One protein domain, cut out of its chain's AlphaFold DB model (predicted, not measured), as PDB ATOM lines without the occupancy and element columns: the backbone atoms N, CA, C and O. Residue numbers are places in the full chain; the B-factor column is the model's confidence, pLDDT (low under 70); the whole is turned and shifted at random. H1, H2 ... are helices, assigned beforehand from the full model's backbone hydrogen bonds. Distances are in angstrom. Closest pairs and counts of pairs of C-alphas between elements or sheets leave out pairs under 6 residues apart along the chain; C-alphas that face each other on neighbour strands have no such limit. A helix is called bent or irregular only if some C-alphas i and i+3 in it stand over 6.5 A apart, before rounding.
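This is residues 557 to 768 of the 769 residues of the protein "Reverse transcriptase domain-containing protein" of Trichomalopsis sarcophagae (UniProt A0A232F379). A bundle of three helices running up and down, H1, H3 and H5, fills one part of the domain, with short H2 and H6 packed on H5; from H5, helix H7 leads off at a steep angle toward a second part, where short H8 and H10 lie among long stretches without named elements. At the end, H11 is an arm whose residues 763 to 766 stick out together with residues 767 and 768. The printed part has 212 residues, with eleven named helices, H1 to H11 in order along the chain, and no named strand; its class is all helix, with 107 residues in named elements. It is compact, with a radius of gyration of the C-alphas of 18.4 A, and spans 53 by 44 by 33 A.

The bundle is made of H1, residues 557 to 572, H3, residues 584 to 599, and H5, residues 611 to 629, each running against the one before it. H3 touches H1 with residues 594 to 599 alone, opposite ways at a shallow tilt of 32 degrees, only just short of steep; the closest C-alphas, of Gln 562 and Ile 599, are 5.3 A apart. H3 touches H5 with residues 584 to 591 alone, opposite ways at a shallow tilt of 28 degrees, closest at the C-alphas of Ala 584 and Leu 629, 4.9 A. H3 has a kink of 33 degrees near residue 591 and is irregular, but only just: C-alphas 594 and 597 are 6.6 A apart. H1 and H5 only just touch, with 3 pairs of C-alphas within 8 A, the closest those of Leu 563 and Ile 617 at 6.9 A; they run the same way at a shallow tilt of 13 degrees. H5 is the hub, touching five helices. H2, residues 574 to 577, only just touches it, with 3 pairs within 8 A, closest at the C-alphas of Phe 577 and Ser 628, 5.4 A. H6, residues 643 to 650, touches H5 at a steep tilt of 48 degrees, the C-alphas of Leu 625 and Ala 650 being closest at 7.1 A. H7, residues 655 to 667, touches H5 with residues 655 and 656 alone, at a steep tilt of 66 degrees; the C-alphas of Arg 618 and Ile 655 are closest, 6.8 A. H4, residues 603 to 606, touches H7, closest at the C-alphas of Pro 604 and Ala 663, 4.3 A. H8, residues 686 to 692, touches H10, residues 750 to 753, closest at the C-alphas of Ser 692 and Leu 752, 5.7 A. H9, residues 736 to 740, and H11, residues 756 to 766, touch no helix. Every O i to N i+4 pair is within hydrogen-bond range in H1, H5, H6, H7, H8, H9 and H11, and 9 of 12 are in H3; H2, H4 and H10 are too short for such a pair.

H1 begins at C-alpha 557, (-25.052, 17.545, -1.376), and is 22.4 A long. H3 measures 21.0 A and H5, the longest, 26.2 A, ending at C-alpha 629, (-26.559, 47.621, 3.954). H7 measures 18.4 A and H11 15.8 A, ending at C-alpha 766, (-16.293, 50.085, -29.633). H2, H4, H6, H8, H9 and H10 are shorter.

The C-alphas of Asp 636 and Asn 674 are the two farthest apart, 58.0 A. The printed part has no cut. The links H5 to H6, H7 to H8 and H8 to H9 are long, with 13, 18 and 43 residues. The mean pLDDT of the printed part is 78.6; 48 residues are under 70, namely 635 to 636, 671 to 685, 719 to 727, 742 to 747 and 753 to 768.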
ATOM      1  N   ALA A 557     -25.187  17.649  -2.832       88.19
ATOM      2  CA  ALA A 557     -25.052  17.545  -1.376       88.19
ATOM      3  C   ALA A 557     -23.991  18.512  -0.825       88.19
ATOM      4  O   ALA A 557     -24.256  19.221   0.146       88.19
ATOM      5  N   HIS A 558     -22.842  18.614  -1.505       91.00
ATOM      6  CA  HIS A 558     -21.790  19.575  -1.172       91.00
ATOM      7  C   HIS A 558     -22.317  21.008  -1.194       91.00
ATOM      8  O   HIS A 558     -22.179  21.725  -0.206       91.00
ATOM      9  N   VAL A 559     -23.002  21.408  -2.269       91.44
ATOM     10  CA  VAL A 559     -23.544  22.771  -2.416       91.44
ATOM     11  C   VAL A 559     -24.528  23.111  -1.292       91.44
ATOM     12  O   VAL A 559     -24.472  24.200  -0.718       91.44
ATOM     13  N   TYR A 560     -25.409  22.175  -0.928       92.31
ATOM     14  CA  TYR A 560     -26.323  22.364   0.200       92.31
ATOM     15  C   TYR A 560     -25.588  22.497   1.534       92.31
ATOM     16  O   TYR A 560     -25.939  23.359   2.343       92.31
ATOM     17  N   ASN A 561     -24.550  21.695   1.753       93.00
ATOM     18  CA  ASN A 561     -23.778  21.741   2.985       93.00
ATOM     19  C   ASN A 561     -22.920  23.002   3.094       93.00
ATOM     20  O   ASN A 561     -22.892  23.602   4.166       93.00
ATOM     21  N   GLN A 562     -22.324  23.484   2.001       94.44
ATOM     22  CA  GLN A 562     -21.640  24.781   1.989       94.44
ATOM     23  C   GLN A 562     -22.611  25.938   2.234       94.44
ATOM     24  O   GLN A 562     -22.330  26.824   3.041       94.44
ATOM     25  N   LEU A 563     -23.808  25.894   1.641       94.75
ATOM     26  CA  LEU A 563     -24.853  26.881   1.918       94.75
ATOM     27  C   LEU A 563     -25.273  26.872   3.398       94.75
ATOM     28  O   LEU A 563     -25.491  27.933   3.982       94.75
ATOM     29  N   ASN A 564     -25.383  25.697   4.021       95.19
ATOM     30  CA  ASN A 564     -25.726  25.576   5.440       95.19
ATOM     31  C   ASN A 564     -24.590  26.058   6.352       95.19
ATOM     32  O   ASN A 564     -24.851  26.820   7.285       95.19
ATOM     33  N   LYS A 565     -23.333  25.711   6.049       94.62
ATOM     34  CA  LYS A 565     -22.150  26.249   6.742       94.62
ATOM     35  C   LYS A 565     -22.110  27.775   6.661       94.62
ATOM     36  O   LYS A 565     -21.929  28.444   7.678       94.62
ATOM     37  N   ALA A 566     -22.369  28.340   5.485       95.25
ATOM     38  CA  ALA A 566     -22.412  29.784   5.283       95.25
ATOM     39  C   ALA A 566     -23.569  30.458   6.049       95.25
ATOM     40  O   ALA A 566     -23.400  31.519   6.649       95.25
ATOM     41  N   LYS A 567     -24.753  29.831   6.104       95.62
ATOM     42  CA  LYS A 567     -25.876  30.316   6.928       95.62
ATOM     43  C   LYS A 567     -25.545  30.304   8.416       95.62
ATOM     44  O   LYS A 567     -25.861  31.268   9.112       95.62
ATOM     45  N   ASN A 568     -24.923  29.235   8.902       95.06
ATOM     46  CA  ASN A 568     -24.560  29.097  10.309       95.06
ATOM     47  C   ASN A 568     -23.485  30.112  10.709       95.06
ATOM     48  O   ASN A 568     -23.626  30.776  11.732       95.06
ATOM     49  N   THR A 569     -22.475  30.322   9.866       93.88
ATOM     50  CA  THR A 569     -21.438  31.343  10.093       93.88
ATOM     51  C   THR A 569     -21.987  32.769  10.018       93.88
ATOM     52  O   THR A 569     -21.622  33.603  10.846       93.88
ATOM     53  N   PHE A 570     -22.926  33.062   9.111       93.88
ATOM     54  CA  PHE A 570     -23.629  34.352   9.101       93.88
ATOM     55  C   PHE A 570     -24.454  34.571  10.378       93.88
ATOM     56  O   PHE A 570     -24.438  35.665  10.940       93.88
ATOM     57  N   ARG A 571     -25.142  33.531  10.872       91.50
ATOM     58  CA  ARG A 571     -25.900  33.581  12.135       91.50
ATOM     59  C   ARG A 571     -24.992  33.792  13.346       91.50
ATOM     60  O   ARG A 571     -25.306  34.639  14.181       91.50
ATOM     61  N   ALA A 572     -23.864  33.088  13.413       92.00
ATOM     62  CA  ALA A 572     -22.867  33.262  14.469       92.00
ATOM     63  C   ALA A 572     -22.334  34.707  14.503       92.00
ATOM     64  O   ALA A 572     -22.239  35.318  15.564       92.00
ATOM     65  N   ASN A 573     -22.113  35.300  13.327       90.50
ATOM     66  CA  ASN A 573     -21.658  36.682  13.170       90.50
ATOM     67  C   ASN A 573     -22.801  37.715  13.085       90.50
ATOM     68  O   ASN A 573     -22.576  38.860  12.688       90.50
ATOM     69  N   SER A 574     -24.028  37.354  13.473       88.50
ATOM     70  CA  SER A 574     -25.207  38.234  13.381       88.50
ATOM     71  C   SER A 574     -24.999  39.577  14.087       88.50
ATOM     72  O   SER A 574     -25.368  40.620  13.549       88.50
ATOM     73  N   LYS A 575     -24.321  39.583  15.240       87.38
ATOM     74  CA  LYS A 575     -23.995  40.814  15.976       87.38
ATOM     75  C   LYS A 575     -23.219  41.825  15.126       87.38
ATOM     76  O   LYS A 575     -23.431  43.013  15.307       87.38
ATOM     77  N   ILE A 576     -22.373  41.386  14.192       88.69
ATOM     78  CA  ILE A 576     -21.602  42.267  13.300       88.69
ATOM     79  C   ILE A 576     -22.510  42.829  12.201       88.69
ATOM     80  O   ILE A 576     -22.586  44.043  12.005       88.69
ATOM     81  N   PHE A 577     -23.241  41.954  11.507       88.69
ATOM     82  CA  PHE A 577     -24.056  42.346  10.356       88.69
ATOM     83  C   PHE A 577     -25.247  43.228  10.753       88.69
ATOM     84  O   PHE A 577     -25.518  44.230  10.092       88.69
ATOM     85  N   PHE A 578     -25.911  42.927  11.872       88.38
ATOM     86  CA  PHE A 578     -27.091  43.668  12.324       88.38
ATOM     87  C   PHE A 578     -26.774  44.891  13.202       88.38
ATOM     88  O   PHE A 578     -27.688  45.648  13.532       88.38
ATOM     89  N   ASN A 579     -25.507  45.155  13.547       86.44
ATOM     90  CA  ASN A 579     -25.144  46.337  14.338       86.44
ATOM     91  C   ASN A 579     -25.465  47.632  13.574       86.44
ATOM     92  O   ASN A 579     -25.092  47.767  12.413       86.44
ATOM     93  N   LYS A 580     -26.136  48.606  14.190       82.00
ATOM     94  CA  LYS A 580     -26.412  49.904  13.545       82.00
ATOM     95  C   LYS A 580     -25.188  50.822  13.506       82.00
ATOM     96  O   LYS A 580     -25.102  51.661  12.620       82.00
ATOM     97  N   ASN A 581     -24.239  50.625  14.418       83.44
ATOM     98  CA  ASN A 581     -23.091  51.513  14.601       83.44
ATOM     99  C   ASN A 581     -21.933  51.206  13.640       83.44
ATOM    100  O   ASN A 581     -21.027  52.015  13.495       83.44
ATOM    101  N   LEU A 582     -21.943  50.035  12.997       86.50
ATOM    102  CA  LEU A 582     -20.906  49.635  12.049       86.50
ATOM    103  C   LEU A 582     -21.281  50.080  10.632       86.50
ATOM    104  O   LEU A 582     -22.409  49.844  10.184       86.50
ATOM    105  N   SER A 583     -20.325  50.674   9.916       88.94
ATOM    106  CA  SER A 583     -20.553  51.163   8.556       88.94
ATOM    107  C   SER A 583     -20.939  50.027   7.600       88.94
ATOM    108  O   SER A 583     -20.468  48.888   7.701       88.94
ATOM    109  N   ALA A 584     -21.805  50.343   6.633       88.06
ATOM    110  CA  ALA A 584     -22.261  49.381   5.633       88.06
ATOM    111  C   ALA A 584     -21.092  48.806   4.811       88.06
ATOM    112  O   ALA A 584     -21.072  47.616   4.503       88.06
ATOM    113  N   ARG A 585     -20.074  49.631   4.523       89.00
ATOM    114  CA  ARG A 585     -18.864  49.218   3.800       89.00
ATOM    115  C   ARG A 585     -18.087  48.129   4.543       89.00
ATOM    116  O   ARG A 585     -17.711  47.141   3.921       89.00
ATOM    117  N   VAL A 586     -17.882  48.266   5.856       89.31
ATOM    118  CA  VAL A 586     -17.145  47.257   6.640       89.31
ATOM    119  C   VAL A 586     -17.900  45.932   6.658       89.31
ATOM    120  O   VAL A 586     -17.311  44.884   6.415       89.31
ATOM    121  N   LYS A 587     -19.222  45.959   6.835       91.31
ATOM    122  CA  LYS A 587     -20.038  44.735   6.789       91.31
ATOM    123  C   LYS A 587     -19.999  44.048   5.433       91.31
ATOM    124  O   LYS A 587     -19.951  42.824   5.371       91.31
ATOM    125  N   MET A 588     -19.994  44.827   4.354       91.25
ATOM    126  CA  MET A 588     -19.826  44.300   3.002       91.25
ATOM    127  C   MET A 588     -18.480  43.587   2.841       91.25
ATOM    128  O   MET A 588     -18.443  42.483   2.302       91.25
ATOM    129  N   ILE A 589     -17.397  44.157   3.376       91.00
ATOM    130  CA  ILE A 589     -16.079  43.504   3.416       91.00
ATOM    131  C   ILE A 589     -16.140  42.216   4.249       91.00
ATOM    132  O   ILE A 589     -15.691  41.171   3.783       91.00
ATOM    133  N   CYS A 590     -16.768  42.236   5.429       90.94
ATOM    134  CA  CYS A 590     -16.954  41.034   6.249       90.94
ATOM    135  C   CYS A 590     -17.731  39.938   5.507       90.94
ATOM    136  O   CYS A 590     -17.377  38.768   5.601       90.94
ATOM    137  N   TYR A 591     -18.767  40.293   4.744       93.62
ATOM    138  CA  TYR A 591     -19.485  39.333   3.905       93.62
ATOM    139  C   TYR A 591     -18.563  38.713   2.841       93.62
ATOM    140  O   TYR A 591     -18.550  37.490   2.680       93.62
ATOM    141  N   LEU A 592     -17.775  39.542   2.150       92.06
ATOM    142  CA  LEU A 592     -16.851  39.098   1.104       92.06
ATOM    143  C   LEU A 592     -15.714  38.215   1.632       92.06
ATOM    144  O   LEU A 592     -15.289  37.324   0.906       92.06
ATOM    145  N   LEU A 593     -15.247  38.440   2.862       91.69
ATOM    146  CA  LEU A 593     -14.121  37.706   3.451       91.69
ATOM    147  C   LEU A 593     -14.546  36.480   4.264       91.69
ATOM    148  O   LEU A 593     -13.883  35.453   4.207       91.69
ATOM    149  N   LEU A 594     -15.640  36.563   5.025       91.50
ATOM    150  CA  LEU A 594     -16.013  35.500   5.966       91.50
ATOM    151  C   LEU A 594     -17.027  34.520   5.382       91.50
ATOM    152  O   LEU A 594     -17.006  33.342   5.716       91.50
ATOM    153  N   ILE A 595     -17.952  34.996   4.544       94.06
ATOM    154  CA  ILE A 595     -19.126  34.205   4.142       94.06
ATOM    155  C   ILE A 595     -19.004  33.742   2.705       94.06
ATOM    156  O   ILE A 595     -19.223  32.566   2.413       94.06
ATOM    157  N   ARG A 596     -18.671  34.660   1.793       93.94
ATOM    158  CA  ARG A 596     -18.578  34.342   0.368       93.94
ATOM    159  C   ARG A 596     -17.599  33.188   0.084       93.94
ATOM    160  O   ARG A 596     -18.034  32.290  -0.633       93.94
ATOM    161  N   PRO A 597     -16.387  33.115   0.679       94.44
ATOM    162  CA  PRO A 597     -15.443  32.029   0.399       94.44
ATOM    163  C   PRO A 597     -15.970  30.651   0.803       94.44
ATOM    164  O   PRO A 597     -15.716  29.674   0.107       94.44
ATOM    165  N   ILE A 598     -16.772  30.577   1.873       93.75
ATOM    166  CA  ILE A 598     -17.411  29.331   2.320       93.75
ATOM    167  C   ILE A 598     -18.403  28.836   1.263       93.75
ATOM    168  O   ILE A 598     -18.408  27.660   0.915       93.75
ATOM    169  N   ILE A 599     -19.233  29.735   0.721       93.62
ATOM    170  CA  ILE A 599     -20.221  29.369  -0.305       93.62
ATOM    171  C   ILE A 599     -19.530  28.963  -1.608       93.62
ATOM    172  O   ILE A 599     -19.985  28.036  -2.272       93.62
ATOM    173  N   THR A 600     -18.467  29.668  -1.998       93.62
ATOM    174  CA  THR A 600     -17.777  29.459  -3.279       93.62
ATOM    175  C   THR A 600     -16.707  28.372  -3.217       93.62
ATOM    176  O   THR A 600     -15.987  28.164  -4.191       93.62
ATOM    177  N   TYR A 601     -16.594  27.659  -2.096       93.69
ATOM    178  CA  TYR A 601     -15.613  26.595  -1.941       93.69
ATOM    179  C   TYR A 601     -15.865  25.442  -2.928       93.69
ATOM    180  O   TYR A 601     -16.971  24.887  -3.019       93.69
ATOM    181  N   ALA A 602     -14.817  25.086  -3.675       87.38
ATOM    182  CA  ALA A 602     -14.843  24.128  -4.781       87.38
ATOM    183  C   ALA A 602     -15.839  24.471  -5.912       87.38
ATOM    184  O   ALA A 602     -16.279  23.577  -6.634       87.38
ATOM    185  N   SER A 603     -16.206  25.750  -6.095       89.31
ATOM    186  CA  SER A 603     -17.155  26.157  -7.144       89.31
ATOM    187  C   SER A 603     -16.768  25.796  -8.581       89.31
ATOM    188  O   SER A 603     -17.688  25.484  -9.338       89.31
ATOM    189  N   PRO A 604     -15.476  25.757  -8.976       85.88
ATOM    190  CA  PRO A 604     -15.094  25.259 -10.297       85.88
ATOM    191  C   PRO A 604     -15.522  23.809 -10.552       85.88
ATOM    192  O   PRO A 604     -15.835  23.483 -11.687       85.88
ATOM    193  N   GLY A 605     -15.623  22.963  -9.518       81.62
ATOM    194  CA  GLY A 605     -16.050  21.565  -9.658       81.62
ATOM    195  C   GLY A 605     -17.564  21.380  -9.815       81.62
ATOM    196  O   GLY A 605     -18.015  20.398 -10.391       81.62
ATOM    197  N   TRP A 606     -18.377  22.333  -9.345       86.56
ATOM    198  CA  TRP A 606     -19.843  22.284  -9.457       86.56
ATOM    199  C   TRP A 606     -20.419  23.430 -10.293       86.56
ATOM    200  O   TRP A 606     -21.575  23.808 -10.125       86.56
ATOM    201  N   TRP A 607     -19.657  23.963 -11.246       86.75
ATOM    202  CA  TRP A 607     -20.085  25.073 -12.105       86.75
ATOM    203  C   TRP A 607     -21.451  24.835 -12.785       86.75
ATOM    204  O   TRP A 607     -22.231  25.772 -12.940       86.75
ATOM    205  N   ASN A 608     -21.788  23.583 -13.107       85.50
ATOM    206  CA  ASN A 608     -23.048  23.157 -13.718       85.50
ATOM    207  C   ASN A 608     -24.115  22.766 -12.668       85.50
ATOM    208  O   ASN A 608     -24.532  21.610 -12.516       85.50
ATOM    209  N   VAL A 609     -24.541  23.737 -11.866       88.50
ATOM    210  CA  VAL A 609     -25.622  23.579 -10.878       88.50
ATOM    211  C   VAL A 609     -26.962  24.036 -11.451       88.50
ATOM    212  O   VAL A 609     -27.032  24.998 -12.209       88.50
ATOM    213  N   SER A 610     -28.053  23.364 -11.060       87.75
ATOM    214  CA  SER A 610     -29.391  23.708 -11.547       87.75
ATOM    215  C   SER A 610     -29.821  25.105 -11.103       87.75
ATOM    216  O   SER A 610     -29.526  25.553  -9.990       87.75
ATOM    217  N   ALA A 611     -30.631  25.753 -11.940       88.19
ATOM    218  CA  ALA A 611     -31.169  27.085 -11.682       88.19
ATOM    219  C   ALA A 611     -31.852  27.211 -10.302       88.19
ATOM    220  O   ALA A 611     -31.700  28.213  -9.608       88.19
ATOM    221  N   SER A 612     -32.550  26.161  -9.852       89.19
ATOM    222  CA  SER A 612     -33.221  26.123  -8.544       89.19
ATOM    223  C   SER A 612     -32.262  26.189  -7.350       89.19
ATOM    224  O   SER A 612     -32.553  26.862  -6.359       89.19
ATOM    225  N   VAL A 613     -31.123  25.498  -7.423       90.25
ATOM    226  CA  VAL A 613     -30.105  25.495  -6.364       90.25
ATOM    227  C   VAL A 613     -29.346  26.817  -6.384       90.25
ATOM    228  O   VAL A 613     -29.164  27.420  -5.325       90.25
ATOM    229  N   MET A 614     -29.001  27.326  -7.571       91.94
ATOM    230  CA  MET A 614     -28.373  28.643  -7.693       91.94
ATOM    231  C   MET A 614     -29.274  29.754  -7.138       91.94
ATOM    232  O   MET A 614     -28.804  30.642  -6.431       91.94
ATOM    233  N   GLU A 615     -30.590  29.686  -7.352       91.94
ATOM    234  CA  GLU A 615     -31.510  30.671  -6.781       91.94
ATOM    235  C   GLU A 615     -31.557  30.613  -5.243       91.94
ATOM    236  O   GLU A 615     -31.693  31.653  -4.597       91.94
ATOM    237  N   LYS A 616     -31.372  29.441  -4.618       92.88
ATOM    238  CA  LYS A 616     -31.225  29.346  -3.150       92.88
ATOM    239  C   LYS A 616     -29.965  30.071  -2.665       92.88
ATOM    240  O   LYS A 616     -30.030  30.764  -1.646       92.88
ATOM    241  N   ILE A 617     -28.859  29.955  -3.400       94.31
ATOM    242  CA  ILE A 617     -27.611  30.676  -3.113       94.31
ATOM    243  C   ILE A 617     -27.818  32.188  -3.284       94.31
ATOM    244  O   ILE A 617     -27.518  32.954  -2.370       94.31
ATOM    245  N   ARG A 618     -28.426  32.625  -4.397       92.81
ATOM    246  CA  ARG A 618     -28.744  34.042  -4.656       92.81
ATOM    247  C   ARG A 618     -29.671  34.633  -3.592       92.81
ATOM    248  O   ARG A 618     -29.469  35.765  -3.164       92.81
ATOM    249  N   LYS A 619     -30.692  33.896  -3.140       93.19
ATOM    250  CA  LYS A 619     -31.579  34.336  -2.045       93.19
ATOM    251  C   LYS A 619     -30.804  34.553  -0.746       93.19
ATOM    252  O   LYS A 619     -31.054  35.542  -0.058       93.19
ATOM    253  N   PHE A 620     -29.864  33.664  -0.430       94.81
ATOM    254  CA  PHE A 620     -29.012  33.813   0.745       94.81
ATOM    255  C   PHE A 620     -28.062  35.010   0.619       94.81
ATOM    256  O   PHE A 620     -28.046  35.850   1.513       94.81
ATOM    257  N   GLU A 621     -27.371  35.168  -0.516       93.81
ATOM    258  CA  GLU A 621     -26.544  36.351  -0.790       93.81
ATOM    259  C   GLU A 621     -27.349  37.647  -0.623       93.81
ATOM    260  O   GLU A 621     -26.957  38.523   0.143       93.81
ATOM    261  N   ARG A 622     -28.528  37.748  -1.251       92.25
ATOM    262  CA  ARG A 622     -29.405  38.924  -1.115       92.25
ATOM    263  C   ARG A 622     -29.797  39.190   0.341       92.25
ATOM    264  O   ARG A 622     -29.960  40.350   0.710       92.25
ATOM    265  N   SER A 623     -29.972  38.153   1.158       91.06
ATOM    266  CA  SER A 623     -30.246  38.302   2.592       91.06
ATOM    267  C   SER A 623     -29.043  38.901   3.333       91.06
ATOM    268  O   SER A 623     -29.219  39.859   4.089       91.06
ATOM    269  N   CYS A 624     -27.828  38.424   3.048       91.75
ATOM    270  CA  CYS A 624     -26.591  38.974   3.607       91.75
ATOM    271  C   CYS A 624     -26.351  40.430   3.180       91.75
ATOM    272  O   CYS A 624     -25.995  41.260   4.017       91.75
ATOM    273  N   LEU A 625     -26.585  40.763   1.906       91.81
ATOM    274  CA  LEU A 625     -26.435  42.126   1.386       91.81
ATOM    275  C   LEU A 625     -27.426  43.093   2.037       91.81
ATOM    276  O   LEU A 625     -27.041  44.179   2.466       91.81
ATOM    277  N   ARG A 626     -28.694  42.682   2.183       91.06
ATOM    278  CA  ARG A 626     -29.715  43.484   2.875       91.06
ATOM    279  C   ARG A 626     -29.337  43.767   4.328       91.06
ATOM    280  O   ARG A 626     -29.464  44.905   4.764       91.06
ATOM    281  N   ALA A 627     -28.832  42.763   5.047       89.62
ATOM    282  CA  ALA A 627     -28.355  42.939   6.418       89.62
ATOM    283  C   ALA A 627     -27.118  43.842   6.502       89.62
ATOM    284  O   ALA A 627     -27.038  44.702   7.373       89.62
ATOM    285  N   SER A 628     -26.184  43.696   5.563       89.19
ATOM    286  CA  SER A 628     -24.959  44.500   5.531       89.19
ATOM    287  C   SER A 628     -25.247  45.975   5.243       89.19
ATOM    288  O   SER A 628     -24.676  46.853   5.885       89.19
ATOM    289  N   LEU A 629     -26.169  46.258   4.318       88.00
ATOM    290  CA  LEU A 629     -26.559  47.621   3.954       88.00
ATOM    291  C   LEU A 629     -27.622  48.228   4.886       88.00
ATOM    292  O   LEU A 629     -27.829  49.437   4.831       88.00
ATOM    293  N   HIS A 630     -28.303  47.420   5.711       84.88
ATOM    294  CA  HIS A 630     -29.518  47.799   6.457       84.88
ATOM    295  C   HIS A 630     -30.651  48.335   5.566       84.88
ATOM    296  O   HIS A 630     -31.428  49.203   5.953       84.88
ATOM    297  N   VAL A 631     -30.764  47.796   4.351       83.38
ATOM    298  CA  VAL A 631     -31.734  48.234   3.339       83.38
ATOM    299  C   VAL A 631     -32.738  47.111   3.093       83.38
ATOM    300  O   VAL A 631     -32.425  46.115   2.441       83.38
ATOM    301  N   TYR A 632     -33.956  47.265   3.616       82.56
ATOM    302  CA  TYR A 632     -35.015  46.250   3.512       82.56
ATOM    303  C   TYR A 632     -36.228  46.737   2.718       82.56
ATOM    304  O   TYR A 632     -36.667  46.065   1.779       82.56
ATOM    305  N   ARG A 633     -36.758  47.905   3.090       81.62
ATOM    306  CA  ARG A 633     -37.952  48.528   2.510       81.62
ATOM    307  C   ARG A 633     -37.656  49.983   2.178       81.62
ATOM    308  O   ARG A 633     -36.799  50.584   2.821       81.62
ATOM    309  N   ASN A 634     -38.344  50.508   1.172       73.81
ATOM    310  CA  ASN A 634     -38.284  51.926   0.843       73.81
ATOM    311  C   ASN A 634     -38.951  52.734   1.977       73.81
ATOM    312  O   ASN A 634     -39.975  52.285   2.500       73.81
ATOM    313  N   SER A 635     -38.363  53.870   2.371       69.00
ATOM    314  CA  SER A 635     -38.894  54.755   3.419       69.00
ATOM    315  C   SER A 635     -40.291  55.253   3.075       69.00
ATOM    316  O   SER A 635     -41.165  55.248   3.938       69.00
ATOM    317  N   ASP A 636     -40.511  55.577   1.802       69.50
ATOM    318  CA  ASP A 636     -41.683  56.350   1.387       69.50
ATOM    319  C   ASP A 636     -42.853  55.421   1.057       69.50
ATOM    320  O   ASP A 636     -43.967  55.577   1.544       69.50
ATOM    321  N   THR A 637     -42.583  54.365   0.287       71.38
ATOM    322  CA  THR A 637     -43.630  53.453  -0.202       71.38
ATOM    323  C   THR A 637     -43.835  52.221   0.678       71.38
ATOM    324  O   THR A 637     -44.736  51.428   0.411       71.38
ATOM    325  N   LYS A 638     -42.976  51.988   1.685       70.19
ATOM    326  CA  LYS A 638     -42.922  50.768   2.527       70.19
ATOM    327  C   LYS A 638     -42.822  49.439   1.747       70.19
ATOM    328  O   LYS A 638     -42.816  48.369   2.361       70.19
ATOM    329  N   LYS A 639     -42.689  49.479   0.414       79.12
ATOM    330  CA  LYS A 639     -42.522  48.316  -0.468       79.12
ATOM    331  C   LYS A 639     -41.096  47.770  -0.373       79.12
ATOM    332  O   LYS A 639     -40.146  48.482  -0.028       79.12
ATOM    333  N   PHE A 640     -40.936  46.479  -0.672       75.38
ATOM    334  CA  PHE A 640     -39.615  45.854  -0.736       75.38
ATOM    335  C   PHE A 640     -38.784  46.461  -1.864       75.38
ATOM    336  O   PHE A 640     -39.249  46.618  -2.990       75.38
ATOM    337  N   ILE A 641     -37.526  46.764  -1.553       81.88
ATOM    338  CA  ILE A 641     -36.603  47.366  -2.515       81.88
ATOM    339  C   ILE A 641     -36.213  46.337  -3.575       81.88
ATOM    340  O   ILE A 641     -35.980  45.162  -3.265       81.88
ATOM    341  N   ASN A 642     -36.129  46.798  -4.826       84.94
ATOM    342  CA  ASN A 642     -35.734  45.986  -5.967       84.94
ATOM    343  C   ASN A 642     -34.346  45.359  -5.739       84.94
ATOM    344  O   ASN A 642     -33.409  46.006  -5.274       84.94
ATOM    345  N   ASN A 643     -34.200  44.082  -6.099       85.62
ATOM    346  CA  ASN A 643     -32.942  43.358  -5.959       85.62
ATOM    347  C   ASN A 643     -31.806  43.984  -6.780       85.62
ATOM    348  O   ASN A 643     -30.677  43.948  -6.302       85.62
ATOM    349  N   LYS A 644     -32.087  44.567  -7.959       85.31
ATOM    350  CA  LYS A 644     -31.062  45.235  -8.788       85.31
ATOM    351  C   LYS A 644     -30.384  46.371  -8.004       85.31
ATOM    352  O   LYS A 644     -29.179  46.326  -7.788       85.31
ATOM    353  N   PHE A 645     -31.190  47.266  -7.432       86.12
ATOM    354  CA  PHE A 645     -30.721  48.392  -6.619       86.12
ATOM    355  C   PHE A 645     -29.836  47.966  -5.436       86.12
ATOM    356  O   PHE A 645     -28.863  48.637  -5.112       86.12
ATOM    357  N   ILE A 646     -30.143  46.838  -4.785       88.69
ATOM    358  CA  ILE A 646     -29.342  46.339  -3.654       88.69
ATOM    359  C   ILE A 646     -27.938  45.951  -4.100       88.69
ATOM    360  O   ILE A 646     -26.976  46.252  -3.397       88.69
ATOM    361  N   TYR A 647     -27.815  45.289  -5.249       89.38
ATOM    362  CA  TYR A 647     -26.504  44.945  -5.782       89.38
ATOM    363  C   TYR A 647     -25.746  46.171  -6.290       89.38
ATOM    364  O   TYR A 647     -24.550  46.269  -6.022       89.38
ATOM    365  N   ASP A 648     -26.426  47.108  -6.958       87.88
ATOM    366  CA  ASP A 648     -25.804  48.347  -7.438       87.88
ATOM    367  C   ASP A 648     -25.271  49.172  -6.254       87.88
ATOM    368  O   ASP A 648     -24.110  49.576  -6.244       87.88
ATOM    369  N   LYS A 649     -26.059  49.301  -5.176       87.06
ATOM    370  CA  LYS A 649     -25.640  49.969  -3.933       87.06
ATOM    371  C   LYS A 649     -24.523  49.227  -3.196       87.06
ATOM    372  O   LYS A 649     -23.661  49.860  -2.593       87.06
ATOM    373  N   ALA A 650     -24.538  47.894  -3.208       86.38
ATOM    374  CA  ALA A 650     -23.457  47.090  -2.639       86.38
ATOM    375  C   ALA A 650     -22.160  47.207  -3.455       86.38
ATOM    376  O   ALA A 650     -21.086  46.972  -2.907       86.38
ATOM    377  N   ASN A 651     -22.265  47.543  -4.746       88.69
ATOM    378  CA  ASN A 651     -21.185  47.530  -5.726       88.69
ATOM    379  C   ASN A 651     -20.390  46.214  -5.693       88.69
ATOM    380  O   ASN A 651     -19.162  46.206  -5.646       88.69
ATOM    381  N   VAL A 652     -21.080  45.073  -5.669       87.81
ATOM    382  CA  VAL A 652     -20.468  43.739  -5.576       87.81
ATOM    383  C   VAL A 652     -20.973  42.863  -6.723       87.81
ATOM    384  O   VAL A 652     -22.175  42.881  -6.994       87.81
ATOM    385  N   PRO A 653     -20.099  42.073  -7.387       88.25
ATOM    386  CA  PRO A 653     -20.551  41.167  -8.431       88.25
ATOM    387  C   PRO A 653     -21.489  40.116  -7.841       88.25
ATOM    388  O   PRO A 653     -21.208  39.561  -6.770       88.25
ATOM    389  N   ARG A 654     -22.581  39.832  -8.554       89.69
ATOM    390  CA  ARG A 654     -23.535  38.775  -8.189       89.69
ATOM    391  C   ARG A 654     -22.815  37.423  -8.087       89.69
ATOM    392  O   ARG A 654     -21.931  37.136  -8.899       89.69
ATOM    393  N   ILE A 655     -23.173  36.597  -7.101       91.44
ATOM    394  CA  ILE A 655     -22.420  35.375  -6.764       91.44
ATOM    395  C   ILE A 655     -22.263  34.393  -7.924       91.44
ATOM    396  O   ILE A 655     -21.230  33.756  -8.056       91.44
ATOM    397  N   ASP A 656     -23.258  34.293  -8.792       90.81
ATOM    398  CA  ASP A 656     -23.233  33.407  -9.951       90.81
ATOM    399  C   ASP A 656     -22.236  33.857 -11.030       90.81
ATOM    400  O   ASP A 656     -21.508  33.042 -11.586       90.81
ATOM    401  N   SER A 657     -22.156  35.163 -11.274       89.62
ATOM    402  CA  SER A 657     -21.168  35.761 -12.178       89.62
ATOM    403  C   SER A 657     -19.759  35.611 -11.601       89.62
ATOM    404  O   SER A 657     -18.805  35.341 -12.325       89.62
ATOM    405  N   PHE A 658     -19.637  35.732 -10.276       91.06
ATOM    406  CA  PHE A 658     -18.388  35.498  -9.560       91.06
ATOM    407  C   PHE A 658     -17.945  34.025  -9.615       91.06
ATOM    408  O   PHE A 658     -16.771  33.764  -9.849       91.06
ATOM    409  N   ILE A 659     -18.865  33.064  -9.475       91.62
ATOM    410  CA  ILE A 659     -18.574  31.626  -9.607       91.62
ATOM    411  C   ILE A 659     -18.057  31.291 -11.009       91.62
ATOM    412  O   ILE A 659     -17.072  30.568 -11.128       91.62
ATOM    413  N   ILE A 660     -18.671  31.843 -12.060       89.88
ATOM    414  CA  ILE A 660     -18.191  31.653 -13.439       89.88
ATOM    415  C   ILE A 660     -16.788  32.229 -13.609       89.88
ATOM    416  O   ILE A 660     -15.935  31.590 -14.219       89.88
ATOM    417  N   LYS A 661     -16.517  33.405 -13.034       89.31
ATOM    418  CA  LYS A 661     -15.170  33.981 -13.046       89.31
ATOM    419  C   LYS A 661     -14.154  33.073 -12.342       89.31
ATOM    420  O   LYS A 661     -13.092  32.832 -12.900       89.31
ATOM    421  N   LEU A 662     -14.493  32.525 -11.170       89.94
ATOM    422  CA  LEU A 662     -13.637  31.564 -10.464       89.94
ATOM    423  C   LEU A 662     -13.386  30.295 -11.286       89.94
ATOM    424  O   LEU A 662     -12.262  29.805 -11.308       89.94
ATOM    425  N   ALA A 663     -14.412  29.777 -11.965       88.75
ATOM    426  CA  ALA A 663     -14.269  28.630 -12.853       88.75
ATOM    427  C   ALA A 663     -13.307  28.949 -14.008       88.75
ATOM    428  O   ALA A 663     -12.339  28.223 -14.205       88.75
ATOM    429  N   ARG A 664     -13.488  30.083 -14.697       86.50
ATOM    430  CA  ARG A 664     -12.565  30.542 -15.749       86.50
ATOM    431  C   ARG A 664     -11.133  30.692 -15.244       86.50
ATOM    432  O   ARG A 664     -10.208  30.231 -15.896       86.50
ATOM    433  N   ASP A 665     -10.939  31.317 -14.085       87.19
ATOM    434  CA  ASP A 665      -9.609  31.507 -13.501       87.19
ATOM    435  C   ASP A 665      -8.936  30.185 -13.113       87.19
ATOM    436  O   ASP A 665      -7.713  30.094 -13.188       87.19
ATOM    437  N   TYR A 666      -9.718  29.179 -12.714       86.19
ATOM    438  CA  TYR A 666      -9.236  27.829 -12.440       86.19
ATOM    439  C   TYR A 666      -8.796  27.125 -13.732       86.19
ATOM    440  O   TYR A 666      -7.639  26.731 -13.835       86.19
ATOM    441  N   TYR A 667      -9.662  27.061 -14.750       81.94
ATOM    442  CA  TYR A 667      -9.335  26.405 -16.026       81.94
ATOM    443  C   TYR A 667      -8.232  27.128 -16.812       81.94
ATOM    444  O   TYR A 667      -7.430  26.488 -17.478       81.94
ATOM    445  N   ALA A 668      -8.101  28.450 -16.671       80.75
ATOM    446  CA  ALA A 668      -7.009  29.207 -17.285       80.75
ATOM    447  C   ALA A 668      -5.620  28.801 -16.770       80.75
ATOM    448  O   ALA A 668      -4.635  28.990 -17.479       80.75
ATOM    449  N   LYS A 669      -5.531  28.259 -15.547       80.56
ATOM    450  CA  LYS A 669      -4.274  27.739 -14.989       80.56
ATOM    451  C   LYS A 669      -3.921  26.346 -15.514       80.56
ATOM    452  O   LYS A 669      -2.759  25.978 -15.447       80.56
ATOM    453  N   LEU A 670      -4.886  25.603 -16.056       72.06
ATOM    454  CA  LEU A 670      -4.717  24.230 -16.543       72.06
ATOM    455  C   LEU A 670      -4.210  24.159 -18.001       72.06
ATOM    456  O   LEU A 670      -4.513  23.195 -18.694       72.06
ATOM    457  N   LYS A 671      -3.484  25.178 -18.500       55.50
ATOM    458  CA  LYS A 671      -2.954  25.210 -19.882       55.50
ATOM    459  C   LYS A 671      -2.197  23.902 -20.186       55.50
ATOM    460  O   LYS A 671      -1.096  23.727 -19.680       55.50
ATOM    461  N   GLY A 672      -2.786  23.008 -20.990       51.91
ATOM    462  CA  GLY A 672      -2.141  21.751 -21.393       51.91
ATOM    463  C   GLY A 672      -3.049  20.551 -21.694       51.91
ATOM    464  O   GLY A 672      -2.576  19.629 -22.349       51.91
ATOM    465  N   SER A 673      -4.329  20.522 -21.293       44.97
ATOM    466  CA  SER A 673      -5.201  19.382 -21.633       44.97
ATOM    467  C   SER A 673      -5.988  19.613 -22.929       44.97
ATOM    468  O   SER A 673      -6.980  20.341 -22.980       44.97
ATOM    469  N   ASN A 674      -5.556  18.961 -24.010       39.59
ATOM    470  CA  ASN A 674      -6.452  18.670 -25.127       39.59
ATOM    471  C   ASN A 674      -7.520  17.685 -24.626       39.59
ATOM    472  O   ASN A 674      -7.157  16.726 -23.951       39.59
ATOM    473  N   ASN A 675      -8.809  17.910 -24.930       44.94
ATOM    474  CA  ASN A 675      -9.721  16.899 -25.501       44.94
ATOM    475  C   ASN A 675     -11.209  17.303 -25.505       44.94
ATOM    476  O   ASN A 675     -11.694  18.109 -24.714       44.94
ATOM    477  N   LYS A 676     -11.914  16.720 -26.485       39.31
ATOM    478  CA  LYS A 676     -13.312  16.938 -26.888       39.31
ATOM    479  C   LYS A 676     -14.308  16.320 -25.894       39.31
ATOM    480  O   LYS A 676     -14.091  15.226 -25.387       39.31
ATOM    481  N   ALA A 677     -15.460  16.971 -25.707       35.44
ATOM    482  CA  ALA A 677     -16.587  16.419 -24.956       35.44
ATOM    483  C   ALA A 677     -17.268  15.284 -25.752       35.44
ATOM    484  O   ALA A 677     -18.020  15.554 -26.683       35.44
ATOM    485  N   SER A 678     -17.010  14.021 -25.401       36.19
ATOM    486  CA  SER A 678     -17.553  12.840 -26.105       36.19
ATOM    487  C   SER A 678     -18.502  11.966 -25.270       36.19
ATOM    488  O   SER A 678     -18.817  10.844 -25.655       36.19
ATOM    489  N   SER A 679     -19.045  12.456 -24.150       34.78
ATOM    490  CA  SER A 679     -20.128  11.738 -23.463       34.78
ATOM    491  C   SER A 679     -21.122  12.682 -22.791       34.78
ATOM    492  O   SER A 679     -20.780  13.792 -22.396       34.78
ATOM    493  N   GLY A 680     -22.380  12.249 -22.659       42.22
ATOM    494  CA  GLY A 680     -23.507  13.025 -22.112       42.22
ATOM    495  C   GLY A 680     -23.404  13.454 -20.634       42.22
ATOM    496  O   GLY A 680     -24.416  13.827 -20.038       42.22
ATOM    497  N   TYR A 681     -22.210  13.419 -20.036       47.25
ATOM    498  CA  TYR A 681     -21.878  13.980 -18.727       47.25
ATOM    499  C   TYR A 681     -20.760  15.012 -18.904       47.25
ATOM    500  O   TYR A 681     -19.742  14.724 -19.521       47.25
ATOM    501  N   LEU A 682     -20.952  16.221 -18.368       55.09
ATOM    502  CA  LEU A 682     -19.974  17.295 -18.525       55.09
ATOM    503  C   LEU A 682     -18.727  17.022 -17.690       55.09
ATOM    504  O   LEU A 682     -18.777  17.093 -16.460       55.09
ATOM    505  N   GLN A 683     -17.622  16.761 -18.375       61.78
ATOM    506  CA  GLN A 683     -16.294  16.803 -17.786       61.78
ATOM    507  C   GLN A 683     -15.973  18.251 -17.353       61.78
ATOM    508  O   GLN A 683     -16.548  19.198 -17.910       61.78
ATOM    509  N   PRO A 684     -15.098  18.469 -16.357       58.47
ATOM    510  CA  PRO A 684     -14.602  19.803 -16.005       58.47
ATOM    511  C   PRO A 684     -14.161  20.620 -17.235       58.47
ATOM    512  O   PRO A 684     -14.551  21.776 -17.392       58.47
ATOM    513  N   GLU A 685     -13.484  19.973 -18.180       62.38
ATOM    514  CA  GLU A 685     -12.981  20.509 -19.449       62.38
ATOM    515  C   GLU A 685     -14.110  20.940 -20.398       62.38
ATOM    516  O   GLU A 685     -13.956  21.885 -21.176       62.38
ATOM    517  N   SER A 686     -15.300  20.330 -20.281       73.62
ATOM    518  CA  SER A 686     -16.484  20.727 -21.054       73.62
ATOM    519  C   SER A 686     -16.900  22.172 -20.766       73.62
ATOM    520  O   SER A 686     -17.541  22.796 -21.610       73.62
ATOM    521  N   PHE A 687     -16.522  22.733 -19.609       82.19
ATOM    522  CA  PHE A 687     -16.742  24.148 -19.306       82.19
ATOM    523  C   PHE A 687     -16.213  25.054 -20.423       82.19
ATOM    524  O   PHE A 687     -16.944  25.926 -20.875       82.19
ATOM    525  N   MET A 688     -14.984  24.826 -20.899       78.44
ATOM    526  CA  MET A 688     -14.342  25.689 -21.901       78.44
ATOM    527  C   MET A 688     -15.111  25.683 -23.225       78.44
ATOM    528  O   MET A 688     -15.369  26.741 -23.790       78.44
ATOM    529  N   PHE A 689     -15.551  24.499 -23.664       78.19
ATOM    530  CA  PHE A 689     -16.340  24.314 -24.885       78.19
ATOM    531  C   PHE A 689     -17.701  25.023 -24.816       78.19
ATOM    532  O   PHE A 689     -18.092  25.742 -25.732       78.19
ATOM    533  N   PHE A 690     -18.437  24.869 -23.713       78.81
ATOM    534  CA  PHE A 690     -19.723  25.559 -23.565       78.81
ATOM    535  C   PHE A 690     -19.562  27.069 -23.349       78.81
ATOM    536  O   PHE A 690     -20.487  27.832 -23.647       78.81
ATOM    537  N   ASP A 691     -18.424  27.511 -22.805       82.25
ATOM    538  CA  ASP A 691     -18.119  28.931 -22.643       82.25
ATOM    539  C   ASP A 691     -17.803  29.593 -23.987       82.25
ATOM    540  O   ASP A 691     -18.339  30.672 -24.238       82.25
ATOM    541  N   SER A 692     -17.017  28.944 -24.860       76.31
ATOM    542  CA  SER A 692     -16.686  29.471 -26.196       76.31
ATOM    543  C   SER A 692     -17.920  29.581 -27.092       76.31
ATOM    544  O   SER A 692     -18.144  30.608 -27.720       76.31
ATOM    545  N   ILE A 693     -18.821  28.595 -27.057       75.44
ATOM    546  CA  ILE A 693     -20.064  28.636 -27.852       75.44
ATOM    547  C   ILE A 693     -21.101  29.620 -27.254       75.44
ATOM    548  O   ILE A 693     -22.097  29.950 -27.896       75.44
ATOM    549  N   GLY A 694     -20.885  30.137 -26.036       76.75
ATOM    550  CA  GLY A 694     -21.756  31.142 -25.408       76.75
ATOM    551  C   GLY A 694     -22.947  30.579 -24.615       76.75
ATOM    552  O   GLY A 694     -23.853  31.326 -24.241       76.75
ATOM    553  N   TYR A 695     -22.951  29.282 -24.290       79.38
ATOM    554  CA  TYR A 695     -24.020  28.634 -23.509       79.38
ATOM    555  C   TYR A 695     -23.916  28.893 -21.996       79.38
ATOM    556  O   TYR A 695     -24.901  28.761 -21.264       79.38
ATOM    557  N   ILE A 696     -22.736  29.281 -21.498       83.56
ATOM    558  CA  ILE A 696     -22.530  29.589 -20.072       83.56
ATOM    559  C   ILE A 696     -22.954  31.021 -19.747       83.56
ATOM    560  O   ILE A 696     -23.663  31.262 -18.763       83.56
ATOM    561  N   THR A 697     -22.540  31.979 -20.578       84.38
ATOM    562  CA  THR A 697     -22.851  33.399 -20.396       84.38
ATOM    563  C   THR A 697     -23.277  34.054 -21.700       84.38
ATOM    564  O   THR A 697     -22.601  33.906 -22.707       84.38
ATOM    565  N   SER A 698     -24.333  34.863 -21.642       79.62
ATOM    566  CA  SER A 698     -24.776  35.712 -22.752       79.62
ATOM    567  C   SER A 698     -23.742  36.799 -23.088       79.62
ATOM    568  O   SER A 698     -22.871  37.128 -22.268       79.62
ATOM    569  N   GLN A 699     -23.919  37.423 -24.254       71.81
ATOM    570  CA  GLN A 699     -23.230  38.632 -24.718       71.81
ATOM    571  C   GLN A 699     -23.224  39.745 -23.656       71.81
ATOM    572  O   GLN A 699     -22.215  40.407 -23.409       71.81
ATOM    573  N   ASN A 700     -24.332  39.923 -22.931       73.62
ATOM    574  CA  ASN A 700     -24.468  40.929 -21.867       73.62
ATOM    575  C   ASN A 700     -23.965  40.445 -20.490       73.62
ATOM    576  O   ASN A 700     -24.422  40.937 -19.463       73.62
ATOM    577  N   ASN A 701     -23.069  39.451 -20.439       80.62
ATOM    578  CA  ASN A 701     -22.534  38.837 -19.211       80.62
ATOM    579  C   ASN A 701     -23.576  38.161 -18.299       80.62
ATOM    580  O   ASN A 701     -23.293  37.877 -17.134       80.62
ATOM    581  N   ILE A 702     -24.772  37.855 -18.809       84.69
ATOM    582  CA  ILE A 702     -25.815  37.168 -18.036       84.69
ATOM    583  C   ILE A 702     -25.463  35.671 -17.920       84.69
ATOM    584  O   ILE A 702     -25.299  35.027 -18.955       84.69
ATOM    585  N   PRO A 703     -25.388  35.086 -16.706       87.19
ATOM    586  CA  PRO A 703     -25.106  33.659 -16.472       87.19
ATOM    587  C   PRO A 703     -26.214  32.686 -16.925       87.19
ATOM    588  O   PRO A 703     -26.904  32.105 -16.083       87.19
ATOM    589  N   LEU A 704     -26.414  32.508 -18.236       85.81
ATOM    590  CA  LEU A 704     -27.517  31.733 -18.831       85.81
ATOM    591  C   LEU A 704     -27.676  30.334 -18.227       85.81
ATOM    592  O   LEU A 704     -28.799  29.941 -17.902       85.81
ATOM    593  N   ILE A 705     -26.571  29.631 -17.967       85.62
ATOM    594  CA  ILE A 705     -26.585  28.278 -17.390       85.62
ATOM    595  C   ILE A 705     -27.406  28.164 -16.095       85.62
ATOM    596  O   ILE A 705     -28.052  27.148 -15.847       85.62
ATOM    597  N   TYR A 706     -27.465  29.232 -15.297       88.81
ATOM    598  CA  TYR A 706     -28.198  29.267 -14.030       88.81
ATOM    599  C   TYR A 706     -29.640  29.777 -14.145       88.81
ATOM    600  O   TYR A 706     -30.304  29.993 -13.126       88.81
ATOM    601  N   HIS A 707     -30.126  30.012 -15.361       84.62
ATOM    602  CA  HIS A 707     -31.499  30.431 -15.642       84.62
ATOM    603  C   HIS A 707     -32.294  29.376 -16.425       84.62
ATOM    604  O   HIS A 707     -33.526  29.406 -16.376       84.62
ATOM    605  N   ILE A 708     -31.607  28.417 -17.055       83.00
ATOM    606  CA  ILE A 708     -32.227  27.318 -17.799       83.00
ATOM    607  C   ILE A 708     -32.902  26.342 -16.816       83.00
ATOM    608  O   ILE A 708     -32.247  25.835 -15.894       83.00
ATOM    609  N   PRO A 709     -34.210  26.064 -16.965       80.31
ATOM    610  CA  PRO A 709     -34.919  25.138 -16.097       80.31
ATOM    611  C   PRO A 709     -34.436  23.710 -16.357       80.31
ATOM    612  O   PRO A 709     -34.702  23.129 -17.400       80.31
ATOM    613  N   ARG A 710     -33.734  23.126 -15.382       82.38
ATOM    614  CA  ARG A 710     -33.318  21.719 -15.421       82.38
ATOM    615  C   ARG A 710     -33.518  21.057 -14.072       82.38
ATOM    616  O   ARG A 710     -33.366  21.688 -13.017       82.38
ATOM    617  N   HIS A 711     -33.840  19.770 -14.103       81.06
ATOM    618  CA  HIS A 711     -33.899  18.966 -12.893       81.06
ATOM    619  C   HIS A 711     -32.500  18.857 -12.267       81.06
ATOM    620  O   HIS A 711     -31.520  18.660 -12.971       81.06
ATOM    621  N   SER A 712     -32.381  18.938 -10.938       78.50
ATOM    622  CA  SER A 712     -31.070  18.946 -10.249       78.50
ATOM    623  C   SER A 712     -30.221  17.683 -10.468       78.50
ATOM    624  O   SER A 712     -29.004  17.701 -10.273       78.50
ATOM    625  N   ALA A 713     -30.875  16.581 -10.842       77.88
ATOM    626  CA  ALA A 713     -30.242  15.316 -11.199       77.88
ATOM    627  C   ALA A 713     -29.754  15.267 -12.653       77.88
ATOM    628  O   ALA A 713     -28.885  14.450 -12.949       77.88
ATOM    629  N   ASN A 714     -30.326  16.103 -13.526       78.56
ATOM    630  CA  ASN A 714     -29.923  16.210 -14.914       78.56
ATOM    631  C   ASN A 714     -28.827  17.274 -15.036       78.56
ATOM    632  O   ASN A 714     -29.046  18.448 -14.733       78.56
ATOM    633  N   LYS A 715     -27.641  16.834 -15.446       77.06
ATOM    634  CA  LYS A 715     -26.491  17.702 -15.677       77.06
ATOM    635  C   LYS A 715     -26.243  17.948 -17.162       77.06
ATOM    636  O   LYS A 715     -25.388  18.765 -17.451       77.06
ATOM    637  N   SER A 716     -26.968  17.335 -18.097       74.69
ATOM    638  CA  SER A 716     -26.751  17.609 -19.520       74.69
ATOM    639  C   SER A 716     -27.095  19.063 -19.880       74.69
ATOM    640  O   SER A 716     -27.909  19.730 -19.221       74.69
ATOM    641  N   ILE A 717     -26.414  19.574 -20.907       75.69
ATOM    642  CA  ILE A 717     -26.755  20.814 -21.607       75.69
ATOM    643  C   ILE A 717     -27.225  20.382 -22.989       75.69
ATOM    644  O   ILE A 717     -26.477  19.713 -23.696       75.69
ATOM    645  N   ASP A 718     -28.455  20.729 -23.344       72.06
ATOM    646  CA  ASP A 718     -28.961  20.492 -24.690       72.06
ATOM    647  C   ASP A 718     -28.428  21.582 -25.626       72.06
ATOM    648  O   ASP A 718     -28.685  22.769 -25.411       72.06
ATOM    649  N   ILE A 719     -27.626  21.172 -26.607       69.81
ATOM    650  CA  ILE A 719     -26.977  22.059 -27.582       69.81
ATOM    651  C   ILE A 719     -27.934  22.382 -28.736       69.81
ATOM    652  O   ILE A 719     -27.760  23.396 -29.402       69.81
ATOM    653  N   SER A 720     -28.980  21.576 -28.952       66.06
ATOM    654  CA  SER A 720     -29.947  21.808 -30.036       66.06
ATOM    655  C   SER A 720     -30.773  23.086 -29.833       66.06
ATOM    656  O   SER A 720     -31.260  23.683 -30.791       66.06
ATOM    657  N   ILE A 721     -30.897  23.547 -28.587       64.81
ATOM    658  CA  ILE A 721     -31.698  24.715 -28.230       64.81
ATOM    659  C   ILE A 721     -30.841  25.977 -28.340       64.81
ATOM    660  O   ILE A 721     -29.862  26.142 -27.606       64.81
ATOM    661  N   ASN A 722     -31.236  26.898 -29.222       66.50
ATOM    662  CA  ASN A 722     -30.563  28.184 -29.390       66.50
ATOM    663  C   ASN A 722     -30.658  29.014 -28.085       66.50
ATOM    664  O   ASN A 722     -31.766  29.199 -27.566       66.50
ATOM    665  N   PRO A 723     -29.545  29.569 -27.554       62.06
ATOM    666  CA  PRO A 723     -29.545  30.323 -26.297       62.06
ATOM    667  C   PRO A 723     -30.527  31.504 -26.264       62.06
ATOM    668  O   PRO A 723     -30.990  31.910 -25.197       62.06
ATOM    669  N   SER A 724     -30.847  32.041 -27.441       62.16
ATOM    670  CA  SER A 724     -31.739  33.184 -27.662       62.16
ATOM    671  C   SER A 724     -33.216  32.868 -27.395       62.16
ATOM    672  O   SER A 724     -33.980  33.768 -27.061       62.16
ATOM    673  N   GLN A 725     -33.617  31.597 -27.525       62.94
ATOM    674  CA  GLN A 725     -35.009  31.126 -27.441       62.94
ATOM    675  C   GLN A 725     -35.311  30.381 -26.127       62.94
ATOM    676  O   GLN A 725     -36.358  29.753 -25.970       62.94
ATOM    677  N   LEU A 726     -34.391  30.418 -25.158       67.69
ATOM    678  CA  LEU A 726     -34.538  29.685 -23.904       67.69
ATOM    679  C   LEU A 726     -35.636  30.285 -23.014       67.69
ATOM    680  O   LEU A 726     -35.566  31.447 -22.616       67.69
ATOM    681  N   ASN A 727     -36.582  29.451 -22.576       68.81
ATOM    682  CA  ASN A 727     -37.531  29.806 -21.519       68.81
ATOM    683  C   ASN A 727     -36.810  29.930 -20.164       68.81
ATOM    684  O   ASN A 727     -36.511  28.938 -19.494       68.81
ATOM    685  N   LEU A 728     -36.509  31.163 -19.748       78.06
ATOM    686  CA  LEU A 728     -35.762  31.450 -18.521       78.06
ATOM    687  C   LEU A 728     -36.691  31.510 -17.301       78.06
ATOM    688  O   LEU A 728     -37.611  32.320 -17.234       78.06
ATOM    689  N   LYS A 729     -36.413  30.694 -16.276       75.12
ATOM    690  CA  LYS A 729     -37.296  30.567 -15.099       75.12
ATOM    691  C   LYS A 729     -37.143  31.687 -14.064       75.12
ATOM    692  O   LYS A 729     -38.077  31.997 -13.330       75.12
ATOM    693  N   TYR A 730     -35.943  32.250 -13.938       81.94
ATOM    694  CA  TYR A 730     -35.607  33.231 -12.900       81.94
ATOM    695  C   TYR A 730     -35.105  34.533 -13.510       81.94
ATOM    696  O   TYR A 730     -34.435  34.515 -14.539       81.94
ATOM    697  N   SER A 731     -35.344  35.649 -12.813       78.94
ATOM    698  CA  SER A 731     -34.962  36.990 -13.268       78.94
ATOM    699  C   SER A 731     -33.484  37.092 -13.653       78.94
ATOM    700  O   SER A 731     -32.594  36.836 -12.840       78.94
ATOM    701  N   THR A 732     -33.234  37.537 -14.881       79.81
ATOM    702  CA  THR A 732     -31.903  37.745 -15.469       79.81
ATOM    703  C   THR A 732     -31.275  39.088 -15.114       79.81
ATOM    704  O   THR A 732     -30.115  39.312 -15.444       79.81
ATOM    705  N   LYS A 733     -31.989  39.966 -14.390       80.56
ATOM    706  CA  LYS A 733     -31.496  41.298 -14.010       80.56
ATOM    707  C   LYS A 733     -30.183  41.184 -13.224       80.56
ATOM    708  O   LYS A 733     -30.158  40.647 -12.110       80.56
ATOM    709  N   ILE A 734     -29.103  41.679 -13.821       83.31
ATOM    710  CA  ILE A 734     -27.764  41.745 -13.230       83.31
ATOM    711  C   ILE A 734     -27.416  43.186 -12.820       83.31
ATOM    712  O   ILE A 734     -28.019  44.126 -13.341       83.31
ATOM    713  N   PRO A 735     -26.489  43.358 -11.862       84.50
ATOM    714  CA  PRO A 735     -25.992  44.668 -11.445       84.50
ATOM    715  C   PRO A 735     -25.205  45.343 -12.572       84.50
ATOM    716  O   PRO A 735     -24.571  44.652 -13.373       84.50
ATOM    717  N   GLU A 736     -25.167  46.673 -12.595       82.50
ATOM    718  CA  GLU A 736     -24.458  47.427 -13.647       82.50
ATOM    719  C   GLU A 736     -22.954  47.155 -13.675       82.50
ATOM    720  O   GLU A 736     -22.322  47.150 -14.731       82.50
ATOM    721  N   ARG A 737     -22.370  46.858 -12.512       81.75
ATOM    722  CA  ARG A 737     -20.977  46.413 -12.424       81.75
ATOM    723  C   ARG A 737     -20.726  45.179 -13.300       81.75
ATOM    724  O   ARG A 737     -19.731  45.127 -14.009       81.75
ATOM    725  N   ASN A 738     -21.636  44.204 -13.280       79.06
ATOM    726  CA  ASN A 738     -21.481  42.957 -14.030       79.06
ATOM    727  C   ASN A 738     -21.687  43.136 -15.543       79.06
ATOM    728  O   ASN A 738     -21.067  42.411 -16.319       79.06
ATOM    729  N   THR A 739     -22.530  44.079 -15.976       77.75
ATOM    730  CA  THR A 739     -22.678  44.391 -17.409       77.75
ATOM    731  C   THR A 739     -21.457  45.125 -17.958       77.75
ATOM    732  O   THR A 739     -21.070  44.871 -19.092       77.75
ATOM    733  N   LYS A 740     -20.830  45.997 -17.156       76.25
ATOM    734  CA  LYS A 740     -19.628  46.766 -17.537       76.25
ATOM    735  C   LYS A 740     -18.317  45.975 -17.418       76.25
ATOM    736  O   LYS A 740     -17.299  46.390 -17.963       76.25
ATOM    737  N   ASP A 741     -18.329  44.849 -16.710       74.50
ATOM    738  CA  ASP A 741     -17.161  43.999 -16.472       74.50
ATOM    739  C   ASP A 741     -16.606  43.400 -17.791       74.50
ATOM    740  O   ASP A 741     -17.206  42.510 -18.397       74.50
ATOM    741  N   LYS A 742     -15.416  43.853 -18.212       68.62
ATOM    742  CA  LYS A 742     -14.740  43.438 -19.464       68.62
ATOM    743  C   LYS A 742     -13.801  42.231 -19.323       68.62
ATOM    744  O   LYS A 742     -13.089  41.904 -20.261       68.62
ATOM    745  N   TYR A 743     -13.776  41.543 -18.176       69.44
ATOM    746  CA  TYR A 743     -12.763  40.507 -17.896       69.44
ATOM    747  C   TYR A 743     -12.736  39.351 -18.910       69.44
ATOM    748  O   TYR A 743     -11.684  38.755 -19.085       69.44
ATOM    749  N   LYS A 744     -13.849  39.051 -19.597       63.50
ATOM    750  CA  LYS A 744     -13.893  38.057 -20.687       63.50
ATOM    751  C   LYS A 744     -12.921  38.352 -21.833       63.50
ATOM    752  O   LYS A 744     -12.521  37.430 -22.522       63.50
ATOM    753  N   LEU A 745     -12.574  39.623 -22.023       61.78
ATOM    754  CA  LEU A 745     -11.711  40.115 -23.097       61.78
ATOM    755  C   LEU A 745     -10.219  40.019 -22.746       61.78
ATOM    756  O   LEU A 745      -9.384  40.576 -23.445       61.78
ATOM    757  N   ASN A 746      -9.886  39.377 -21.627       66.31
ATOM    758  CA  ASN A 746      -8.510  39.174 -21.212       66.31
ATOM    759  C   ASN A 746      -7.915  37.969 -21.958       66.31
ATOM    760  O   ASN A 746      -8.485  36.878 -21.902       66.31
ATOM    761  N   GLU A 747      -6.741  38.145 -22.567       64.69
ATOM    762  CA  GLU A 747      -5.957  37.095 -23.243       64.69
ATOM    763  C   GLU A 747      -5.656  35.886 -22.345       64.69
ATOM    764  O   GLU A 747      -5.402  34.781 -22.820       64.69
ATOM    765  N   LYS A 748      -5.750  36.067 -21.022       75.19
ATOM    766  CA  LYS A 748      -5.675  34.982 -20.040       75.19
ATOM    767  C   LYS A 748      -6.627  33.816 -20.357       75.19
ATOM    768  O   LYS A 748      -6.289  32.670 -20.060       75.19
ATOM    769  N   TYR A 749      -7.807  34.084 -20.922       80.12
ATOM    770  CA  TYR A 749      -8.786  33.057 -21.296       80.12
ATOM    771  C   TYR A 749      -8.605  32.664 -22.765       80.12
ATOM    772  O   TYR A 749      -9.387  33.048 -23.631       80.12
ATOM    773  N   TRP A 750      -7.560  31.885 -23.032       73.00
ATOM    774  CA  TRP A 750      -7.095  31.537 -24.379       73.00
ATOM    775  C   TRP A 750      -8.160  30.868 -25.279       73.00
ATOM    776  O   TRP A 750      -8.139  31.043 -26.493       73.00
ATOM    777  N   TRP A 751      -9.142  30.155 -24.711       76.56
ATOM    778  CA  TRP A 751     -10.259  29.572 -25.478       76.56
ATOM    779  C   TRP A 751     -11.320  30.600 -25.908       76.56
ATOM    780  O   TRP A 751     -12.168  30.284 -26.737       76.56
ATOM    781  N   LEU A 752     -11.293  31.816 -25.350       74.25
ATOM    782  CA  LEU A 752     -12.164  32.936 -25.728       74.25
ATOM    783  C   LEU A 752     -11.440  33.967 -26.602       74.25
ATOM    784  O   LEU A 752     -12.099  34.684 -27.346       74.25
ATOM    785  N   SER A 753     -10.110  34.075 -26.527       61.72
ATOM    786  CA  SER A 753      -9.335  35.039 -27.328       61.72
ATOM    787  C   SER A 753      -9.239  34.657 -28.807       61.72
ATOM    788  O   SER A 753      -9.120  35.535 -29.657       61.72
ATOM    789  N   ASN A 754      -9.306  33.357 -29.109       54.53
ATOM    790  CA  ASN A 754      -9.102  32.816 -30.456       54.53
ATOM    791  C   ASN A 754     -10.409  32.655 -31.256       54.53
ATOM    792  O   ASN A 754     -10.365  32.251 -32.415       54.53
ATOM    793  N   ASP A 755     -11.568  32.955 -30.660       57.12
ATOM    794  CA  ASP A 755     -12.873  32.845 -31.319       57.12
ATOM    795  C   ASP A 755     -13.179  34.135 -32.130       57.12
ATOM    796  O   ASP A 755     -13.128  35.247 -31.587       57.12
ATOM    797  N   PRO A 756     -13.503  34.038 -33.436       51.28
ATOM    798  CA  PRO A 756     -13.915  35.180 -34.255       51.28
ATOM    799  C   PRO A 756     -15.072  35.989 -33.643       51.28
ATOM    800  O   PRO A 756     -15.118  37.213 -33.787       51.28
ATOM    801  N   ARG A 757     -15.983  35.332 -32.907       52.81
ATOM    802  CA  ARG A 757     -17.172  35.967 -32.307       52.81
ATOM    803  C   ARG A 757     -16.827  36.964 -31.204       52.81
ATOM    804  O   ARG A 757     -17.480  37.999 -31.094       52.81
ATOM    805  N   THR A 758     -15.799  36.685 -30.410       52.16
ATOM    806  CA  THR A 758     -15.303  37.582 -29.355       52.16
ATOM    807  C   THR A 758     -14.551  38.770 -29.947       52.16
ATOM    808  O   THR A 758     -14.702  39.882 -29.441       52.16
ATOM    809  N   ARG A 759     -13.820  38.589 -31.059       49.44
ATOM    810  CA  ARG A 759     -13.237  39.704 -31.838       49.44
ATOM    811  C   ARG A 759     -14.316  40.633 -32.410       49.44
ATOM    812  O   ARG A 759     -14.201  41.856 -32.282       49.44
ATOM    813  N   ASP A 760     -15.390  40.077 -32.965       48.09
ATOM    814  CA  ASP A 760     -16.512  40.855 -33.507       48.09
ATOM    815  C   ASP A 760     -17.366  41.536 -32.423       48.09
ATOM    816  O   ASP A 760     -17.819  42.668 -32.612       48.09
ATOM    817  N   GLU A 761     -17.556  40.910 -31.256       51.59
ATOM    818  CA  GLU A 761     -18.216  41.541 -30.102       51.59
ATOM    819  C   GLU A 761     -17.447  42.763 -29.577       51.59
ATOM    820  O   GLU A 761     -18.064  43.753 -29.170       51.59
ATOM    821  N   VAL A 762     -16.110  42.716 -29.602       44.34
ATOM    822  CA  VAL A 762     -15.244  43.851 -29.245       44.34
ATOM    823  C   VAL A 762     -15.389  44.981 -30.261       44.34
ATOM    824  O   VAL A 762     -15.586  46.127 -29.853       44.34
ATOM    825  N   ARG A 763     -15.387  44.668 -31.567       43.47
ATOM    826  CA  ARG A 763     -15.628  45.660 -32.629       43.47
ATOM    827  C   ARG A 763     -16.994  46.332 -32.482       43.47
ATOM    828  O   ARG A 763     -17.060  47.554 -32.445       43.47
ATOM    829  N   ARG A 764     -18.086  45.577 -32.310       49.56
ATOM    830  CA  ARG A 764     -19.452  46.146 -32.251       49.56
ATOM    831  C   ARG A 764     -19.712  47.040 -31.034       49.56
ATOM    832  O   ARG A 764     -20.570  47.916 -31.103       49.56
ATOM    833  N   ARG A 765     -19.005  46.835 -29.917       45.25
ATOM    834  CA  ARG A 765     -19.150  47.667 -28.705       45.25
ATOM    835  C   ARG A 765     -18.205  48.868 -28.652       45.25
ATOM    836  O   ARG A 765     -18.448  49.753 -27.841       45.25
ATOM    837  N   GLY A 766     -17.172  48.917 -29.496       37.34
ATOM    838  CA  GLY A 766     -16.293  50.085 -29.633       37.34
ATOM    839  C   GLY A 766     -16.948  51.273 -30.350       37.34
ATOM    840  O   GLY A 766     -16.568  52.406 -30.097       37.34
ATOM    841  N   PHE A 767     -17.968  51.023 -31.180       37.72
ATOM    842  CA  PHE A 767     -18.634  52.039 -32.010       37.72
ATOM    843  C   PHE A 767     -19.936  52.617 -31.426       37.72
ATOM    844  O   PHE A 767     -20.628  53.372 -32.100       37.72
ATOM    845  N   ARG A 768     -20.301  52.281 -30.183       33.47
ATOM    846  CA  ARG A 768     -21.388  52.962 -29.456       33.47
ATOM    847  C   ARG A 768     -20.799  53.675 -28.241       33.47
ATOM    848  O   ARG A 768     -20.816  53.118 -27.142       33.47
TER     849      ARG A 768